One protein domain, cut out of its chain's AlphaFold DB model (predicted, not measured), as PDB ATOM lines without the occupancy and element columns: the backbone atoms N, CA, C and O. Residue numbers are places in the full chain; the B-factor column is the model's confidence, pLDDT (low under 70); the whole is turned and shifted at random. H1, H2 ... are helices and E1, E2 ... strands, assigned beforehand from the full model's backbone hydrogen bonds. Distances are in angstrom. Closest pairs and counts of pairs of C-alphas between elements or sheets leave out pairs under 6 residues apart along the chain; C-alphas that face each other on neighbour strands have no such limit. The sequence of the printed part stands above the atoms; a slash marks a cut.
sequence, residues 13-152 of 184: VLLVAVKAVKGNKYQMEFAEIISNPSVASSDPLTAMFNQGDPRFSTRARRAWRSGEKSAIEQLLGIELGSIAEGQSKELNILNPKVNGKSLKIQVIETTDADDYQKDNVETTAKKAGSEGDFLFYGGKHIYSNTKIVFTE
ATOM      1  N   VAL A  13      34.818  23.301  50.836       90.75
ATOM      2  CA  VAL A  13      35.243  24.078  49.663       90.75
ATOM      3  C   VAL A  13      35.581  25.494  50.084       90.75
ATOM      4  O   VAL A  13      34.805  26.141  50.778       90.75
ATOM      5  N   LEU A  14      36.721  26.002  49.637       93.06
ATOM      6  CA  LEU A  14      37.173  27.360  49.912       93.06
ATOM      7  C   LEU A  14      37.176  28.173  48.620       93.06
ATOM      8  O   LEU A  14      37.816  27.781  47.648       93.06
ATOM      9  N   LEU A  15      36.507  29.325  48.615       93.00
ATOM     10  CA  LEU A  15      36.777  30.376  47.636       93.00
ATOM     11  C   LEU A  15      38.003  31.150  48.120       93.00
ATOM     12  O   LEU A  15      37.911  31.963  49.039       93.00
ATOM     13  N   VAL A  16      39.148  30.852  47.514       93.06
ATOM     14  CA  VAL A  16      40.466  31.322  47.949       93.06
ATOM     15  C   VAL A  16      40.632  32.793  47.606       93.06
ATOM     16  O   VAL A  16      40.806  33.635  48.483       93.06
ATOM     17  N   ALA A  17      40.537  33.110  46.318       93.12
ATOM     18  CA  ALA A  17      40.830  34.434  45.807       93.12
ATOM     19  C   ALA A  17      40.038  34.737  44.538       93.12
ATOM     20  O   ALA A  17      39.507  33.854  43.857       93.12
ATOM     21  N   VAL A  18      39.999  36.022  44.206       93.94
ATOM     22  CA  VAL A  18      39.492  36.533  42.940       93.94
ATOM     23  C   VAL A  18      40.555  37.398  42.283       93.94
ATOM     24  O   VAL A  18      41.093  38.311  42.903       93.94
ATOM     25  N   LYS A  19      40.836  37.140  41.007       93.69
ATOM     26  CA  LYS A  19      41.785  37.894  40.188       93.69
ATOM     27  C   LYS A  19      41.064  38.643  39.079       93.69
ATOM     28  O   LYS A  19      40.281  38.044  38.345       93.69
ATOM     29  N   ALA A  20      41.349  39.930  38.913       92.25
ATOM     30  CA  ALA A  20      40.876  40.669  37.746       92.25
ATOM     31  C   ALA A  20      41.712  40.284  36.517       92.25
ATOM     32  O   ALA A  20      42.946  40.313  36.547       92.25
ATOM     33  N   VAL A  21      41.039  39.910  35.433       91.50
ATOM     34  CA  VAL A  21      41.657  39.480  34.174       91.50
ATOM     35  C   VAL A  21      41.150  40.330  33.008       91.50
ATOM     36  O   VAL A  21      40.161  41.058  33.126       91.50
ATOM     37  N   LYS A  22      41.840  40.225  31.866       88.44
ATOM     38  CA  LYS A  22      41.515  40.969  30.644       88.44
ATOM     39  C   LYS A  22      40.042  40.854  30.263       88.44
ATOM     40  O   LYS A  22      39.426  39.795  30.391       88.44
ATOM     41  N   GLY A  23      39.507  41.950  29.731       84.88
ATOM     42  CA  GLY A  23      38.133  42.011  29.227       84.88
ATOM     43  C   GLY A  23      37.077  42.229  30.311       84.88
ATOM     44  O   GLY A  23      35.953  41.761  30.154       84.88
ATOM     45  N   ASN A  24      37.426  42.922  31.404       84.38
ATOM     46  CA  ASN A  24      36.528  43.205  32.535       84.38
ATOM     47  C   ASN A  24      35.920  41.939  33.164       84.38
ATOM     48  O   ASN A  24      34.782  41.945  33.643       84.38
ATOM     49  N   LYS A  25      36.672  40.834  33.152       91.31
ATOM     50  CA  LYS A  25      36.273  39.576  33.786       91.31
ATOM     51  C   LYS A  25      37.076  39.354  35.059       91.31
ATOM     52  O   LYS A  25      38.167  39.887  35.246       91.31
ATOM     53  N   TYR A  26      36.516  38.536  35.930       93.06
ATOM     54  CA  TYR A  26      37.105  38.170  37.205       93.06
ATOM     55  C   TYR A  26      37.192  36.656  37.276       93.06
ATOM     56  O   TYR A  26      36.225  35.959  36.975       93.06
ATOM     57  N   GLN A  27      38.363  36.155  37.643       93.38
ATOM     58  CA  GLN A  27      38.644  34.740  37.776       93.38
ATOM     59  C   GLN A  27      38.635  34.374  39.258       93.38
ATOM     60  O   GLN A  27      39.431  34.891  40.035       93.38
ATOM     61  N   MET A  28      37.714  33.503  39.643       93.81
ATOM     62  CA  MET A  28      37.585  32.960  40.989       93.81
ATOM     63  C   MET A  28      38.385  31.670  41.104       93.81
ATOM     64  O   MET A  28      38.315  30.816  40.214       93.81
ATOM     65  N   GLU A  29      39.089  31.525  42.218       94.12
ATOM     66  CA  GLU A  29      39.822  30.324  42.582       94.12
ATOM     67  C   GLU A  29      39.102  29.568  43.694       94.12
ATOM     68  O   GLU A  29      38.922  30.085  44.796       94.12
ATOM     69  N   PHE A  30      38.742  28.321  43.419       93.25
ATOM     70  CA  PHE A  30      38.148  27.421  44.397       93.25
ATOM     71  C   PHE A  30      39.128  26.308  44.737       93.25
ATOM     72  O   PHE A  30      39.805  25.798  43.843       93.25
ATOM     73  N   ALA A  31      39.172  25.909  46.006       92.19
ATOM     74  CA  ALA A  31      39.981  24.804  46.500       92.19
ATOM     75  C   ALA A  31      39.124  23.806  47.293       92.19
ATOM     76  O   ALA A  31      38.298  24.214  48.104       92.19
ATOM     77  N   GLU A  32      39.337  22.509  47.070       89.75
ATOM     78  CA  GLU A  32      38.683  21.412  47.801       89.75
ATOM     79  C   GLU A  32      39.658  20.244  47.985       89.75
ATOM     80  O   GLU A  32      40.408  19.901  47.064       89.75
ATOM     81  N   ILE A  33      39.652  19.605  49.157       84.38
ATOM     82  CA  ILE A  33      40.353  18.331  49.351       84.38
ATOM     83  C   ILE A  33      39.439  17.203  48.879       84.38
ATOM     84  O   ILE A  33      38.427  16.905  49.510       84.38
ATOM     85  N   ILE A  34      39.827  16.575  47.770       80.12
ATOM     86  CA  ILE A  34      39.103  15.461  47.161       80.12
ATOM     87  C   ILE A  34      39.810  14.156  47.510       80.12
ATOM     88  O   ILE A  34      40.990  13.977  47.194       80.12
ATOM     89  N   SER A  35      39.072  13.229  48.115       70.31
ATOM     90  CA  SER A  35      39.530  11.858  48.325       70.31
ATOM     91  C   SER A  35      39.499  11.103  46.998       70.31
ATOM     92  O   SER A  35      38.439  10.928  46.402       70.31
ATOM     93  N   ASN A  36      40.660  10.652  46.523       67.56
ATOM     94  CA  ASN A  36      40.747   9.801  45.341       67.56
ATOM     95  C   ASN A  36      40.787   8.322  45.780       67.56
ATOM     96  O   ASN A  36      41.788   7.903  46.363       67.56
ATOM     97  N   PRO A  37      39.744   7.520  45.494       60.38
ATOM     98  CA  PRO A  37      39.688   6.115  45.894       60.38
ATOM     99  C   PRO A  37      40.687   5.226  45.136       60.38
ATOM    100  O   PRO A  37      40.996   4.131  45.595       60.38
ATOM    101  N   SER A  38      41.209   5.679  43.992       55.03
ATOM    102  CA  SER A  38      42.162   4.930  43.163       55.03
ATOM    103  C   SER A  38      43.593   4.950  43.712       55.03
ATOM    104  O   SER A  38      44.447   4.223  43.212       55.03
ATOM    105  N   VAL A  39      43.881   5.788  44.714       57.16
ATOM    106  CA  VAL A  39      45.184   5.820  45.389       57.16
ATOM    107  C   VAL A  39      45.089   4.918  46.613       57.16
ATOM    108  O   VAL A  39      44.608   5.316  47.672       57.16
ATOM    109  N   ALA A  40      45.519   3.670  46.457       45.12
ATOM    110  CA  ALA A  40      45.541   2.669  47.515       45.12
ATOM    111  C   ALA A  40      46.666   2.934  48.535       45.12
ATOM    112  O   ALA A  40      47.520   2.083  48.731       45.12
ATOM    113  N   SER A  41      46.744   4.115  49.155       46.84
ATOM    114  CA  SER A  41      47.812   4.375  50.135       46.84
ATOM    115  C   SER A  41      47.606   5.647  50.955       46.84
ATOM    116  O   SER A  41      48.390   6.587  50.865       46.84
ATOM    117  N   SER A  42      46.580   5.673  51.795       50.75
ATOM    118  CA  SER A  42      46.691   6.302  53.114       50.75
ATOM    119  C   SER A  42      45.449   5.939  53.902       50.75
ATOM    120  O   SER A  42      44.360   6.428  53.603       50.75
ATOM    121  N   ASP A  43      45.607   5.077  54.901       62.56
ATOM    122  CA  ASP A  43      44.638   5.000  55.985       62.56
ATOM    123  C   ASP A  43      44.381   6.440  56.494       62.56
ATOM    124  O   ASP A  43      45.345   7.144  56.821       62.56
ATOM    125  N   PRO A  44      43.127   6.928  56.498       62.97
ATOM    126  CA  PRO A  44      42.820   8.303  56.882       62.97
ATOM    127  C   PRO A  44      43.319   8.640  58.296       62.97
ATOM    128  O   PRO A  44      43.733   9.773  58.533       62.97
ATOM    129  N   LEU A  45      43.378   7.659  59.207       66.75
ATOM    130  CA  LEU A  45      43.979   7.825  60.536       66.75
ATOM    131  C   LEU A  45      45.489   8.072  60.456       66.75
ATOM    132  O   LEU A  45      46.000   8.998  61.084       66.75
ATOM    133  N   THR A  46      46.198   7.297  59.638       71.12
ATOM    134  CA  THR A  46      47.628   7.494  59.377       71.12
ATOM    135  C   THR A  46      47.918   8.876  58.780       71.12
ATOM    136  O   THR A  46      48.880   9.523  59.194       71.12
ATOM    137  N   ALA A  47      47.087   9.372  57.858       65.06
ATOM    138  CA  ALA A  47      47.235  10.729  57.321       65.06
ATOM    139  C   ALA A  47      47.029  11.804  58.407       65.06
ATOM    140  O   ALA A  47      47.825  12.736  58.507       65.06
ATOM    141  N   MET A  48      46.021  11.642  59.274       66.94
ATOM    142  CA  MET A  48      45.764  12.561  60.392       66.94
ATOM    143  C   MET A  48      46.899  12.572  61.425       66.94
ATOM    144  O   MET A  48      47.288  13.638  61.898       66.94
ATOM    145  N   PHE A  49      47.480  11.416  61.755       72.81
ATOM    146  CA  PHE A  49      48.620  11.345  62.679       72.81
ATOM    147  C   PHE A  49      49.894  11.984  62.119       72.81
ATOM    148  O   PHE A  49      50.744  12.424  62.891       72.81
ATOM    149  N   ASN A  50      50.008  12.088  60.795       69.00
ATOM    150  CA  ASN A  50      51.155  12.673  60.108       69.00
ATOM    151  C   ASN A  50      50.851  14.054  59.505       69.00
ATOM    152  O   ASN A  50      51.534  14.475  58.578       69.00
ATOM    153  N   GLN A  51      49.876  14.798  60.041       63.59
ATOM    154  CA  GLN A  51      49.475  16.124  59.537       63.59
ATOM    155  C   GLN A  51      50.628  17.159  59.496       63.59
ATOM    156  O   GLN A  51      50.530  18.167  58.800       63.59
ATOM    157  N   GLY A  52      51.735  16.916  60.210       59.84
ATOM    158  CA  GLY A  52      52.957  17.732  60.160       59.84
ATOM    159  C   GLY A  52      54.013  17.290  59.134       59.84
ATOM    160  O   GLY A  52      55.001  17.999  58.958       59.84
ATOM    161  N   ASP A  53      53.843  16.142  58.473       65.25
ATOM    162  CA  ASP A  53      54.772  15.645  57.457       65.25
ATOM    163  C   ASP A  53      54.250  15.992  56.049       65.25
ATOM    164  O   ASP A  53      53.170  15.537  55.652       65.25
ATOM    165  N   PRO A  54      55.009  16.759  55.243       65.12
ATOM    166  CA  PRO A  54      54.578  17.175  53.910       65.12
ATOM    167  C   PRO A  54      54.298  15.997  52.961       65.12
ATOM    168  O   PRO A  54      53.533  16.162  52.007       65.12
ATOM    169  N   ARG A  55      54.847  14.801  53.221       64.50
ATOM    170  CA  ARG A  55      54.587  13.580  52.434       64.50
ATOM    171  C   ARG A  55      53.152  13.079  52.576       64.50
ATOM    172  O   ARG A  55      52.648  12.446  51.656       64.50
ATOM    173  N   PHE A  56      52.501  13.398  53.692       63.44
ATOM    174  CA  PHE A  56      51.115  13.030  53.987       63.44
ATOM    175  C   PHE A  56      50.140  14.200  53.793       63.44
ATOM    176  O   PHE A  56      48.952  14.068  54.079       63.44
ATOM    177  N   SER A  57      50.614  15.344  53.281       60.12
ATOM    178  CA  SER A  57      49.753  16.492  53.005       60.12
ATOM    179  C   SER A  57      48.835  16.217  51.808       60.12
ATOM    180  O   SER A  57      49.268  16.052  50.661       60.12
ATOM    181  N   THR A  58      47.528  16.174  52.059       61.91
ATOM    182  CA  THR A  58      46.517  16.077  51.008       61.91
ATOM    183  C   THR A  58      46.439  17.410  50.272       61.91
ATOM    184  O   THR A  58      45.941  18.406  50.792       61.91
ATOM    185  N   ARG A  59      46.949  17.457  49.037       72.19
ATOM    186  CA  ARG A  59      46.926  18.692  48.241       72.19
ATOM    187  C   ARG A  59      45.508  18.974  47.757       72.19
ATOM    188  O   ARG A  59      44.969  18.206  46.956       72.19
ATOM    189  N   ALA A  60      44.941  20.100  48.186       82.38
ATOM    190  CA  ALA A  60      43.664  20.573  47.672       82.38
ATOM    191  C   ALA A  60      43.712  20.703  46.140       82.38
ATOM    192  O   ALA A  60      44.672  21.220  45.557       82.38
ATOM    193  N   ARG A  61      42.663  20.222  45.476       86.12
ATOM    194  CA  ARG A  61      42.444  20.447  44.051       86.12
ATOM    195  C   ARG A  61      41.918  21.855  43.864       86.12
ATOM    196  O   ARG A  61      41.073  22.306  44.630       86.12
ATOM    197  N   ARG A  62      42.434  22.537  42.844       89.81
ATOM    198  CA  ARG A  62      42.056  23.908  42.509       89.81
ATOM    199  C   ARG A  62      41.256  23.925  41.214       89.81
ATOM    200  O   ARG A  62      41.564  23.195  40.268       89.81
ATOM    201  N   ALA A  63      40.228  24.758  41.176       91.31
ATOM    202  CA  ALA A  63      39.416  24.990  39.994       91.31
ATOM    203  C   ALA A  63      39.205  26.489  39.802       91.31
ATOM    204  O   ALA A  63      38.847  27.207  40.736       91.31
ATOM    205  N   TRP A  64      39.400  26.947  38.568       91.81
ATOM    206  CA  TRP A  64      39.262  28.353  38.208       91.81
ATOM    207  C   TRP A  64      37.983  28.579  37.411       91.81
ATOM    208  O   TRP A  64      37.669  27.806  36.498       91.81
ATOM    209  N   ARG A  65      37.243  29.644  37.725       92.88
ATOM    210  CA  ARG A  65      36.056  30.051  36.960       92.88
ATOM    211  C   ARG A  65      36.032  31.544  36.716       92.88
ATOM    212  O   ARG A  65      36.188  32.326  37.644       92.88
ATOM    213  N   SER A  66      35.809  31.924  35.466       92.81
ATOM    214  CA  SER A  66      35.696  33.325  35.070       92.81
ATOM    215  C   SER A  66      34.237  33.764  35.057       92.81
ATOM    216  O   SER A  66      33.363  33.013  34.629       92.81
ATOM    217  N   GLY A  67      33.984  34.997  35.478       91.44
ATOM    218  CA  GLY A  67      32.661  35.607  35.460       91.44
ATOM    219  C   GLY A  67      32.729  37.125  35.371       91.44
ATOM    220  O   GLY A  67      33.801  37.732  35.409       91.44
ATOM    221  N   GLU A  68      31.563  37.742  35.218       91.94
ATOM    222  CA  GLU A  68      31.419  39.193  35.334       91.94
ATOM    223  C   GLU A  68      31.321  39.595  36.797       91.94
ATOM    224  O   GLU A  68      30.710  38.886  37.596       91.94
ATOM    225  N   LYS A  69      31.893  40.753  37.137       90.69
ATOM    226  CA  LYS A  69      31.931  41.251  38.514       90.69
ATOM    227  C   LYS A  69      30.548  41.262  39.168       90.69
ATOM    228  O   LYS A  69      30.373  40.660  40.219       90.69
ATOM    229  N   SER A  70      29.575  41.896  38.515       91.00
ATOM    230  CA  SER A  70      28.208  42.048  39.029       91.00
ATOM    231  C   SER A  70      27.536  40.702  39.293       91.00
ATOM    232  O   SER A  70      26.911  40.521  40.334       91.00
ATOM    233  N   ALA A  71      27.707  39.736  38.387       90.81
ATOM    234  CA  ALA A  71      27.154  38.397  38.543       90.81
ATOM    235  C   ALA A  71      27.805  37.643  39.712       90.81
ATOM    236  O   ALA A  71      27.109  36.973  40.469       90.81
ATOM    237  N   ILE A  72      29.125  37.761  39.883       90.81
ATOM    238  CA  ILE A  72      29.848  37.124  40.992       90.81
ATOM    239  C   ILE A  72      29.393  37.708  42.333       90.81
ATOM    240  O   ILE A  72      29.040  36.951  43.236       90.81
ATOM    241  N   GLU A  73      29.366  39.039  42.448       92.38
ATOM    242  CA  GLU A  73      28.937  39.740  43.664       92.38
ATOM    243  C   GLU A  73      27.495  39.370  44.033       92.38
ATOM    244  O   GLU A  73      27.215  39.046  45.186       92.38
ATOM    245  N   GLN A  74      26.595  39.309  43.045       91.31
ATOM    246  CA  GLN A  74      25.200  38.928  43.253       91.31
ATOM    247  C   GLN A  74      25.032  37.458  43.663       91.31
ATOM    248  O   GLN A  74      24.272  37.163  44.582       91.31
ATOM    249  N   LEU A  75      25.700  36.526  42.976       90.31
ATOM    250  CA  LEU A  75      25.501  35.089  43.191       90.31
ATOM    251  C   LEU A  75      26.131  34.590  44.491       90.31
ATOM    252  O   LEU A  75      25.587  33.676  45.109       90.31
ATOM    253  N   LEU A  76      27.270  35.164  44.880       87.56
ATOM    254  CA  LEU A  76      27.998  34.776  46.090       87.56
ATOM    255  C   LEU A  76      27.690  35.681  47.288       87.56
ATOM    256  O   LEU A  76      28.065  35.338  48.405       87.56
ATOM    257  N   GLY A  77      27.024  36.820  47.072       87.81
ATOM    258  CA  GLY A  77      26.738  37.792  48.127       87.81
ATOM    259  C   GLY A  77      28.004  38.438  48.696       87.81
ATOM    260  O   GLY A  77      28.095  38.646  49.903       87.81
ATOM    261  N   ILE A  78      28.995  38.707  47.842       88.25
ATOM    262  CA  ILE A  78      30.299  39.266  48.227       88.25
ATOM    263  C   ILE A  78      30.515  40.637  47.598       88.25
ATOM    264  O   ILE A  78      29.943  40.938  46.556       88.25
ATOM    265  N   GLU A  79      31.406  41.435  48.185       88.81
ATOM    266  CA  GLU A  79      31.839  42.709  47.609       88.81
ATOM    267  C   GLU A  79      33.312  42.632  47.185       88.81
ATOM    268  O   GLU A  79      34.241  42.505  47.998       88.81
ATOM    269  N   LEU A  80      33.552  42.696  45.876       85.56
ATOM    270  CA  LEU A  80      34.898  42.616  45.315       85.56
ATOM    271  C   LEU A  80      35.580  43.985  45.320       85.56
ATOM    272  O   LEU A  80      36.793  44.054  45.530       85.56
ATOM    273  N   GLY A  81      34.815  45.070  45.183       85.62
ATOM    274  CA  GLY A  81      35.363  46.421  45.043       85.62
ATOM    275  C   GLY A  81      36.091  46.601  43.705       85.62
ATOM    276  O   GLY A  81      35.866  45.852  42.749       85.62
ATOM    277  N   SER A  82      36.933  47.623  43.584       84.12
ATOM    278  CA  SER A  82      37.735  47.844  42.372       84.12
ATOM    279  C   SER A  82      39.072  47.115  42.485       84.12
ATOM    280  O   SER A  82      39.949  47.542  43.226       84.12
ATOM    281  N   ILE A  83      39.221  46.020  41.740       87.25
ATOM    282  CA  ILE A  83      40.483  45.278  41.601       87.25
ATOM    283  C   ILE A  83      41.062  45.618  40.228       87.25
ATOM    284  O   ILE A  83      40.360  45.465  39.224       87.25
ATOM    285  N   ALA A  84      42.308  46.091  40.180       87.94
ATOM    286  CA  ALA A  84      42.976  46.403  38.919       87.94
ATOM    287  C   ALA A  84      43.338  45.120  38.153       87.94
ATOM    288  O   ALA A  84      43.632  44.093  38.765       87.94
ATOM    289  N   GLU A  85      43.347  45.174  36.819       89.38
ATOM    290  CA  GLU A  85      43.725  44.024  35.988       89.38
ATOM    291  C   GLU A  85      45.100  43.472  36.400       89.38
ATOM    292  O   GLU A  85      46.059  44.216  36.595       89.38
ATOM    293  N   GLY A  86      45.185  42.151  36.559       87.94
ATOM    294  CA  GLY A  86      46.393  41.466  37.011       87.94
ATOM    295  C   GLY A  86      46.516  41.349  38.531       87.94
ATOM    296  O   GLY A  86      47.272  40.490  38.987       87.94
ATOM    297  N   GLN A  87      45.749  42.117  39.311       88.88
ATOM    298  CA  GLN A  87      45.716  41.999  40.768       88.88
ATOM    299  C   GLN A  87      44.718  40.938  41.241       88.88
ATOM    300  O   GLN A  87      43.690  40.679  40.608       88.88
ATOM    301  N   SER A  88      45.038  40.341  42.386       91.38
ATOM    302  CA  SER A  88      44.203  39.382  43.101       91.38
ATOM    303  C   SER A  88      43.804  39.916  44.472       91.38
ATOM    304  O   SER A  88      44.584  40.597  45.135       91.38
ATOM    305  N   LYS A  89      42.590  39.574  44.899       91.56
ATOM    306  CA  LYS A  89      42.055  39.801  46.240       91.56
ATOM    307  C   LYS A  89      41.766  38.446  46.872       91.56
ATOM    308  O   LYS A  89      40.999  37.665  46.311       91.56
ATOM    309  N   GLU A  90      42.377  38.179  48.015       91.75
ATOM    310  CA  GLU A  90      42.070  36.995  48.816       91.75
ATOM    311  C   GLU A  90      40.723  37.181  49.520       91.75
ATOM    312  O   GLU A  90      40.373  38.284  49.944       91.75
ATOM    313  N   LEU A  91      39.940  36.106  49.574       90.94
ATOM    314  CA  LEU A  91      38.597  36.094  50.148       90.94
ATOM    315  C   LEU A  91      38.466  35.058  51.262       90.94
ATOM    316  O   LEU A  91      37.807  35.340  52.257       90.94
ATOM    317  N   ASN A  92      39.068  33.875  51.090       92.38
ATOM    318  CA  ASN A  92      39.044  32.779  52.063       92.38
ATOM    319  C   ASN A  92      37.631  32.452  52.596       92.38
ATOM    320  O   ASN A  92      37.419  32.210  53.786       92.38
ATOM    321  N   ILE A  93      36.641  32.433  51.698       91.50
ATOM    322  CA  ILE A  93      35.240  32.176  52.052       91.50
ATOM    323  C   ILE A  93      34.986  30.671  52.062       91.50
ATOM    324  O   ILE A  93      35.075  30.007  51.027       91.50
ATOM    325  N   LEU A  94      34.653  30.142  53.240       91.81
ATOM    326  CA  LEU A  94      34.374  28.725  53.451       91.81
ATOM    327  C   LEU A  94      32.950  28.356  53.014       91.81
ATOM    328  O   LEU A  94      31.983  29.016  53.387       91.81
ATOM    329  N   ASN A  95      32.835  27.250  52.282       90.12
ATOM    330  CA  ASN A  95      31.609  26.654  51.760       90.12
ATOM    331  C   ASN A  95      30.697  27.674  51.054       90.12
ATOM    332  O   ASN A  95      29.543  27.855  51.461       90.12
ATOM    333  N   PRO A  96      31.199  28.346  49.996       90.69
ATOM    334  CA  PRO A  96      30.407  29.300  49.235       90.69
ATOM    335  C   PRO A  96      29.176  28.614  48.634       90.69
ATOM    336  O   PRO A  96      29.248  27.495  48.114       90.69
ATOM    337  N   LYS A  97      28.039  29.310  48.685       90.12
ATOM    338  CA  LYS A  97      26.770  28.844  48.124       90.12
ATOM    339  C   LYS A  97      26.289  29.807  47.061       90.12
ATOM    340  O   LYS A  97      26.418  31.016  47.209       90.12
ATOM    341  N   VAL A  98      25.674  29.257  46.026       88.25
ATOM    342  CA  VAL A  98      25.026  30.023  44.964       88.25
ATOM    343  C   VAL A  98      23.594  29.537  44.865       88.25
ATOM    344  O   VAL A  98      23.356  28.344  44.679       88.25
ATOM    345  N   ASN A  99      22.630  30.445  45.021       85.81
ATOM    346  CA  ASN A  99      21.199  30.113  45.019       85.81
ATOM    347  C   ASN A  99      20.846  28.963  45.988       85.81
ATOM    348  O   ASN A  99      20.055  28.081  45.664       85.81
ATOM    349  N   GLY A 100      21.490  28.930  47.160       83.56
ATOM    350  CA  GLY A 100      21.299  27.883  48.172       83.56
ATOM    351  C   GLY A 100      21.991  26.544  47.878       83.56
ATOM    352  O   GLY A 100      22.031  25.694  48.765       83.56
ATOM    353  N   LYS A 101      22.581  26.364  46.688       87.94
ATOM    354  CA  LYS A 101      23.325  25.156  46.306       87.94
ATOM    355  C   LYS A 101      24.789  25.264  46.705       87.94
ATOM    356  O   LYS A 101      25.396  26.328  46.570       87.94
ATOM    357  N   SER A 102      25.346  24.155  47.179       89.19
ATOM    358  CA  SER A 102      26.764  24.076  47.522       89.19
ATOM    359  C   SER A 102      27.588  23.919  46.251       89.19
ATOM    360  O   SER A 102      27.153  23.279  45.293       89.19
ATOM    361  N   LEU A 103      28.769  24.524  46.237       90.75
ATOM    362  CA  LEU A 103      29.739  24.350  45.166       90.75
ATOM    363  C   LEU A 103      30.684  23.209  45.529       90.75
ATOM    364  O   LEU A 103      31.129  23.133  46.671       90.75
ATOM    365  N   LYS A 104      30.992  22.352  44.557       90.88
ATOM    366  CA  LYS A 104      31.954  21.252  44.679       90.88
ATOM    367  C   LYS A 104      32.872  21.209  43.468       90.88
ATOM    368  O   LYS A 104      32.460  21.565  42.359       90.88
ATOM    369  N   ILE A 105      34.110  20.774  43.662       90.75
ATOM    370  CA  ILE A 105      35.058  20.533  42.580       90.75
ATOM    371  C   ILE A 105      34.897  19.093  42.107       90.75
ATOM    372  O   ILE A 105      35.108  18.149  42.851       90.75
ATOM    373  N   GLN A 106      34.568  18.918  40.836       89.25
ATOM    374  CA  GLN A 106      34.519  17.636  40.157       89.25
ATOM    375  C   GLN A 106      35.825  17.401  39.394       89.25
ATOM    376  O   GLN A 106      36.218  18.233  38.575       89.25
ATOM    377  N   VAL A 107      36.478  16.263  39.623       88.44
ATOM    378  CA  VAL A 107      37.605  15.801  38.805       88.44
ATOM    379  C   VAL A 107      37.105  14.759  37.810       88.44
ATOM    380  O   VAL A 107      36.457  13.791  38.204       88.44
ATOM    381  N   ILE A 108      37.400  14.974  36.530       88.31
ATOM    382  CA  ILE A 108      37.076  14.052  35.440       88.31
ATOM    383  C   ILE A 108      38.369  13.710  34.710       88.31
ATOM    384  O   ILE A 108      38.981  14.579  34.085       88.31
ATOM    385  N   GLU A 109      38.769  12.447  34.783       88.56
ATOM    386  CA  GLU A 109      39.883  11.902  34.019       88.56
ATOM    387  C   GLU A 109      39.403  11.297  32.701       88.56
ATOM    388  O   GLU A 109      38.377  10.621  32.643       88.56
ATOM    389  N   THR A 110      40.145  11.563  31.630       87.62
ATOM    390  CA  THR A 110      39.838  11.093  30.277       87.62
ATOM    391  C   THR A 110      41.116  10.728  29.530       87.62
ATOM    392  O   THR A 110      42.195  11.217  29.864       87.62
ATOM    393  N   THR A 111      40.988   9.885  28.507       87.25
ATOM    394  CA  THR A 111      42.049   9.645  27.510       87.25
ATOM    395  C   THR A 111      41.809  10.402  26.204       87.25
ATOM    396  O   THR A 111      42.699  10.480  25.358       87.25
ATOM    397  N   ASP A 112      40.623  10.996  26.048       86.12
ATOM    398  CA  ASP A 112      40.281  11.841  24.909       86.12
ATOM    399  C   ASP A 112      40.783  13.263  25.173       86.12
ATOM    400  O   ASP A 112      40.137  14.051  25.868       86.12
ATOM    401  N   ALA A 113      41.967  13.562  24.642       81.62
ATOM    402  CA  ALA A 113      42.585  14.879  24.721       81.62
ATOM    403  C   ALA A 113      41.841  15.904  23.853       81.62
ATOM    404  O   ALA A 113      41.505  15.624  22.695       81.62
ATOM    405  N   ASP A 114      41.660  17.116  24.375       83.88
ATOM    406  CA  ASP A 114      41.361  18.273  23.530       83.88
ATOM    407  C   ASP A 114      42.604  18.720  22.733       83.88
ATOM    408  O   ASP A 114      43.711  18.215  22.930       83.88
ATOM    409  N   ASP A 115      42.433  19.640  21.784       83.06
ATOM    410  CA  ASP A 115      43.532  20.044  20.897       83.06
ATOM    411  C   ASP A 115      44.681  20.716  21.661       83.06
ATOM    412  O   ASP A 115      45.848  20.471  21.369       83.06
ATOM    413  N   TYR A 116      44.374  21.458  22.728       81.56
ATOM    414  CA  TYR A 116      45.401  22.046  23.584       81.56
ATOM    415  C   TYR A 116      46.189  20.970  24.344       81.56
ATOM    416  O   TYR A 116      47.412  21.053  24.452       81.56
ATOM    417  N   GLN A 117      45.511  19.948  24.861       83.94
ATOM    418  CA  GLN A 117      46.114  18.822  25.571       83.94
ATOM    419  C   GLN A 117      46.976  17.953  24.655       83.94
ATOM    420  O   GLN A 117      48.016  17.459  25.093       83.94
ATOM    421  N   LYS A 118      46.589  17.800  23.382       80.75
ATOM    422  CA  LYS A 118      47.419  17.136  22.361       80.75
ATOM    423  C   LYS A 118      48.694  17.920  22.075       80.75
ATOM    424  O   LYS A 118      49.752  17.314  21.947       80.75
ATOM    425  N   ASP A 119      48.603  19.244  22.029       84.25
ATOM    426  CA  ASP A 119      49.754  20.108  21.760       84.25
ATOM    427  C   ASP A 119      50.663  20.286  22.993       84.25
ATOM    428  O   ASP A 119      51.822  20.667  22.862       84.25
ATOM    429  N   ASN A 120      50.157  19.993  24.199       84.56
ATOM    430  CA  ASN A 120      50.845  20.231  25.473       84.56
ATOM    431  C   ASN A 120      50.878  18.984  26.372       84.56
ATOM    432  O   ASN A 120      50.725  19.087  27.594       84.56
ATOM    433  N   VAL A 121      51.080  17.793  25.798       82.94
ATOM    434  CA  VAL A 121      51.061  16.513  26.538       82.94
ATOM    435  C   VAL A 121      52.001  16.537  27.745       82.94
ATOM    436  O   VAL A 121      51.612  16.130  28.835       82.94
ATOM    437  N   GLU A 122      53.207  17.089  27.597       79.88
ATOM    438  CA  GLU A 122      54.234  17.065  28.648       79.88
ATOM    439  C   GLU A 122      53.838  17.755  29.953       79.88
ATOM    440  O   GLU A 122      54.347  17.402  31.023       79.88
ATOM    441  N   THR A 123      52.940  18.732  29.860       79.81
ATOM    442  CA  THR A 123      52.501  19.553  30.991       79.81
ATOM    443  C   THR A 123      51.073  19.245  31.427       79.81
ATOM    444  O   THR A 123      50.696  19.587  32.547       79.81
ATOM    445  N   THR A 124      50.279  18.597  30.570       80.50
ATOM    446  CA  THR A 124      48.849  18.349  30.808       80.50
ATOM    447  C   THR A 124      48.522  16.885  31.087       80.50
ATOM    448  O   THR A 124      47.543  16.611  31.784       80.50
ATOM    449  N   ALA A 125      49.331  15.947  30.588       84.44
ATOM    450  CA  ALA A 125      49.158  14.535  30.887       84.44
ATOM    451  C   ALA A 125      49.597  14.227  32.323       84.44
ATOM    452  O   ALA A 125      50.553  14.789  32.866       84.44
ATOM    453  N   LYS A 126      48.868  13.310  32.951       83.12
ATOM    454  CA  LYS A 126      49.066  12.903  34.338       83.12
ATOM    455  C   LYS A 126      50.385  12.136  34.476       83.12
ATOM    456  O   LYS A 126      50.644  11.205  33.718       83.12
ATOM    457  N   LYS A 127      51.185  12.504  35.479       84.00
ATOM    458  CA  LYS A 127      52.485  11.896  35.806       84.00
ATOM    459  C   LYS A 127      52.508  11.317  37.219       84.00
ATOM    460  O   LYS A 127      51.749  11.756  38.091       84.00
ATOM    461  N   ALA A 128      53.407  10.367  37.463       79.75
ATOM    462  CA  ALA A 128      53.709   9.815  38.783       79.75
ATOM    463  C   ALA A 128      54.539  10.801  39.637       79.75
ATOM    464  O   ALA A 128      55.699  10.564  39.958       79.75
ATOM    465  N   GLY A 129      53.953  11.945  40.002       70.62
ATOM    466  CA  GLY A 129      54.663  13.045  40.668       70.62
ATOM    467  C   GLY A 129      55.131  14.127  39.690       70.62
ATOM    468  O   GLY A 129      54.745  14.126  38.526       70.62
ATOM    469  N   SER A 130      55.914  15.098  40.172       68.75
ATOM    470  CA  SER A 130      56.354  16.246  39.358       68.75
ATOM    471  C   SER A 130      57.374  15.878  38.279       68.75
ATOM    472  O   SER A 130      57.370  16.493  37.218       68.75
ATOM    473  N   GLU A 131      58.213  14.875  38.543       73.62
ATOM    474  CA  GLU A 131      59.280  14.410  37.640       73.62
ATOM    475  C   GLU A 131      59.119  12.936  37.236       73.62
ATOM    476  O   GLU A 131      60.009  12.367  36.617       73.62
ATOM    477  N   GLY A 132      58.006  12.301  37.609       73.88
ATOM    478  CA  GLY A 132      57.772  10.892  37.300       73.88
ATOM    479  C   GLY A 132      57.250  10.655  35.887       73.88
ATOM    480  O   GLY A 132      56.851  11.586  35.178       73.88
ATOM    481  N   ASP A 133      57.197   9.379  35.518       83.75
ATOM    482  CA  ASP A 133      56.714   8.933  34.216       83.75
ATOM    483  C   ASP A 133      55.226   9.231  34.007       83.75
ATOM    484  O   ASP A 133      54.446   9.398  34.958       83.75
ATOM    485  N   PHE A 134      54.820   9.296  32.739       85.00
ATOM    486  CA  PHE A 134      53.415   9.436  32.379       85.00
ATOM    487  C   PHE A 134      52.613   8.219  32.825       85.00
ATOM    488  O   PHE A 134      53.038   7.072  32.692       85.00
ATOM    489  N   LEU A 135      51.411   8.490  33.316       82.06
ATOM    490  CA  LEU A 135      50.431   7.463  33.614       82.06
ATOM    491  C   LEU A 135      49.571   7.217  32.376       82.06
ATOM    492  O   LEU A 135      49.003   8.152  31.798       82.06
ATOM    493  N   PHE A 136      49.452   5.944  32.012       85.06
ATOM    494  CA  PHE A 136      48.658   5.488  30.880       85.06
ATOM    495  C   PHE A 136      47.419   4.731  31.350       85.06
ATOM    496  O   PHE A 136      47.410   4.149  32.432       85.06
ATOM    497  N   TYR A 137      46.372   4.757  30.533       84.00
ATOM    498  CA  TYR A 137      45.206   3.893  30.661       84.00
ATOM    499  C   TYR A 137      44.924   3.257  29.304       84.00
ATOM    500  O   TYR A 137      44.605   3.964  28.341       84.00
ATOM    501  N   GLY A 138      45.097   1.939  29.199       80.69
ATOM    502  CA  GLY A 138      45.030   1.237  27.919       80.69
ATOM    503  C   GLY A 138      46.047   1.770  26.903       80.69
ATOM    504  O   GLY A 138      45.712   1.932  25.728       80.69
ATOM    505  N   GLY A 139      47.256   2.122  27.358       80.88
ATOM    506  CA  GLY A 139      48.326   2.671  26.517       80.88
ATOM    507  C   GLY A 139      48.118   4.115  26.035       80.88
ATOM    508  O   GLY A 139      48.892   4.596  25.207       80.88
ATOM    509  N   LYS A 140      47.094   4.829  26.527       84.88
ATOM    510  CA  LYS A 140      46.830   6.244  26.201       84.88
ATOM    511  C   LYS A 140      47.093   7.158  27.395       84.88
ATOM    512  O   LYS A 140      46.839   6.767  28.530       84.88
ATOM    513  N   HIS A 141      47.561   8.380  27.136       85.62
ATOM    514  CA  HIS A 141      47.773   9.391  28.176       85.62
ATOM    515  C   HIS A 141      46.470   9.719  28.913       85.62
ATOM    516  O   HIS A 141      45.412   9.848  28.295       85.62
ATOM    517  N   ILE A 142      46.565   9.885  30.231       86.19
ATOM    518  CA  ILE A 142      45.449  10.313  31.076       86.19
ATOM    519  C   ILE A 142      45.516  11.829  31.273       86.19
ATOM    520  O   ILE A 142      46.549  12.360  31.680       86.19
ATOM    521  N   TYR A 143      44.395  12.517  31.081       87.31
ATOM    522  CA  TYR A 143      44.242  13.951  31.325       87.31
ATOM    523  C   TYR A 143      43.226  14.185  32.436       87.31
ATOM    524  O   TYR A 143      42.146  13.598  32.421       87.31
ATOM    525  N   SER A 144      43.560  15.044  33.404       85.50
ATOM    526  CA  SER A 144      42.702  15.348  34.553       85.50
ATOM    527  C   SER A 144      42.107  16.745  34.423       85.50
ATOM    528  O   SER A 144      42.820  17.746  34.474       85.50
ATOM    529  N   ASN A 145      40.786  16.817  34.271       87.38
ATOM    530  CA  ASN A 145      40.056  18.068  34.125       87.38
ATOM    531  C   ASN A 145      39.300  18.394  35.413       87.38
ATOM    532  O   ASN A 145      38.549  17.559  35.921       87.38
ATOM    533  N   THR A 146      39.439  19.622  35.919       88.94
ATOM    534  CA  THR A 146      38.676  20.086  37.085       88.94
ATOM    535  C   THR A 146      37.512  20.981  36.676       88.94
ATOM    536  O   THR A 146      37.630  21.925  35.882       88.94
ATOM    537  N   LYS A 147      36.337  20.689  37.232       89.19
ATOM    538  CA  LYS A 147      35.133  21.490  37.047       89.19
ATOM    539  C   LYS A 147      34.507  21.879  38.372       89.19
ATOM    540  O   LYS A 147      34.736  21.227  39.373       89.19
ATOM    541  N   ILE A 148      33.732  22.957  38.365       89.62
ATOM    542  CA  ILE A 148      32.900  23.337  39.508       89.62
ATOM    543  C   ILE A 148      31.471  22.946  39.178       89.62
ATOM    544  O   ILE A 148      30.977  23.307  38.107       89.62
ATOM    545  N   VAL A 149      30.842  22.206  40.082       89.88
ATOM    546  CA  VAL A 149      29.468  21.720  39.966       89.88
ATOM    547  C   VAL A 149      28.652  22.156  41.177       89.88
ATOM    548  O   VAL A 149      29.194  22.400  42.256       89.88
ATOM    549  N   PHE A 150      27.341  22.264  40.985       89.38
ATOM    550  CA  PHE A 150      26.400  22.507  42.072       89.38
ATOM    551  C   PHE A 150      25.933  21.175  42.646       89.38
ATOM    552  O   PHE A 150      25.558  20.284  41.885       89.38
ATOM    553  N   THR A 151      25.886  21.062  43.970       84.56
ATOM    554  CA  THR A 151      25.326  19.894  44.657       84.56
ATOM    555  C   THR A 151      24.257  20.306  45.667       84.56
ATOM    556  O   THR A 151      24.276  21.407  46.229       84.56
ATOM    557  N   GLU A 152      23.302  19.407  45.902       78.88
ATOM    558  CA  GLU A 152      22.219  19.571  46.883       78.88
ATOM    559  C   GLU A 152      22.562  18.861  48.203       78.88
ATOM    560  O   GLU A 152      21.746  18.155  48.781       78.88
TER     561      GLU A 152
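Overview. This is residues 13 to 152 of the 184 residues of an uncharacterized protein of Candidatus Pacearchaeota archaeon (UniProt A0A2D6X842). A strongly twisted sheet of four antiparallel strands has a long two-stranded ribbon, E5 and E6, crossing it near the end where E1 and E3 begin and E2 ends, while the short helix H2 packs on the sheet toward its other end. Two long links with H1 between them reach away from the sheet between E2 and E3, and residues 49 to 54 stick out; at the far end of the ribbon lie H3, H4 and the long unnamed stretch 125 to 142. The printed part has 140 residues, with four named helices and six named strands in the order E1 E2 H1 E3 H2 E4 E5 H3 H4 E6; the sheet's order is E3 E2 E1 E4, and the class is mixed, helices and strands. The whole is only just loose, close to compact, with a radius of gyration of the C-alphas of 17.6 A and spans of 46 by 42 by 30 A.

Arrangement. The largest sheet holds E3, residues 61 to 68, E2, residues 25 to 32, E1, residues 13 to 21, and E4, residues 88 to 94, with E3 and E4 as its edge strands. From edge to edge the strands' lines turn by 65 degrees. E1 and E2 form a hairpin, antiparallel at 158 degrees, with N 16 and O 29 within hydrogen-bond range at 2.8 A. E3 and E2 are antiparallel at 155 degrees, with N 28 and O 65 at 2.8 A. E1 and E4 are antiparallel at 161 degrees, with N 18 and O 89 at 2.9 A. H2, residues 69 to 76, is on this sheet at a height over the sheet of 8.9 A. It lies only just over E2, with 3 of its 8 C-alphas falling on that strand, and runs along the strands, at 10 degrees to E2 on the local plane. The closest C-alphas of H2 and E2 are those of Lys 69 and Tyr 26, 6.2 A apart. E5, residues 101 to 110, and E6, residues 143 to 151, make the second sheet, antiparallel at 159 degrees, with N 106 and O 147 within hydrogen-bond range at 2.7 A. E6 bends by 52 degrees at residue 148. The closest C-alphas of E3 and E6 are those of Ala 63 and Thr 146, 5.7 A apart; those of E2 and E5 are Glu 32 and Ile 105, at 6.4 A. H3, residues 115 to 119, and H4, residues 121 to 124, are close but not clearly touching, their closest C-alphas, Gln 117 and Thr 124, being 5.9 A apart. The C-alphas of Thr 124 in H4 and Tyr 143 in E6 are 6.4 A apart. H1, residues 44 to 49, is not on the larger sheet and is apart from E5 and E6. In H1, H2 and H3 every O i to N i+4 pair is within hydrogen-bond range; H4 is too short for such a pair.

Along the chain. E1 begins at C-alpha 13 (35.243, 24.078, 49.663) and is 22.8 A long. E2 measures 23.1 A, E3 23.4 A and E4 17.8 A. E5, the longest strand by residues, runs 27.0 A from C-alpha 101 (23.325, 25.156, 46.306). E6 covers 23.9 A and ends at C-alpha 151 (25.326, 19.894, 44.657). H2, the longest helix by residues, is 10.7 A long.

Size, cuts and confidence. The C-alphas farthest apart are those of Ser 82 and Gly 138, 49.3 A. The printed part has no cut. The links E2 to H1, H1 to E3, H2 to E4 and H4 to E6 are long, the last with 18 residues. The mean pLDDT of the printed part is 82.9; residues 36 to 45, 47 to 48, 50 to 58 and 130 are under 70.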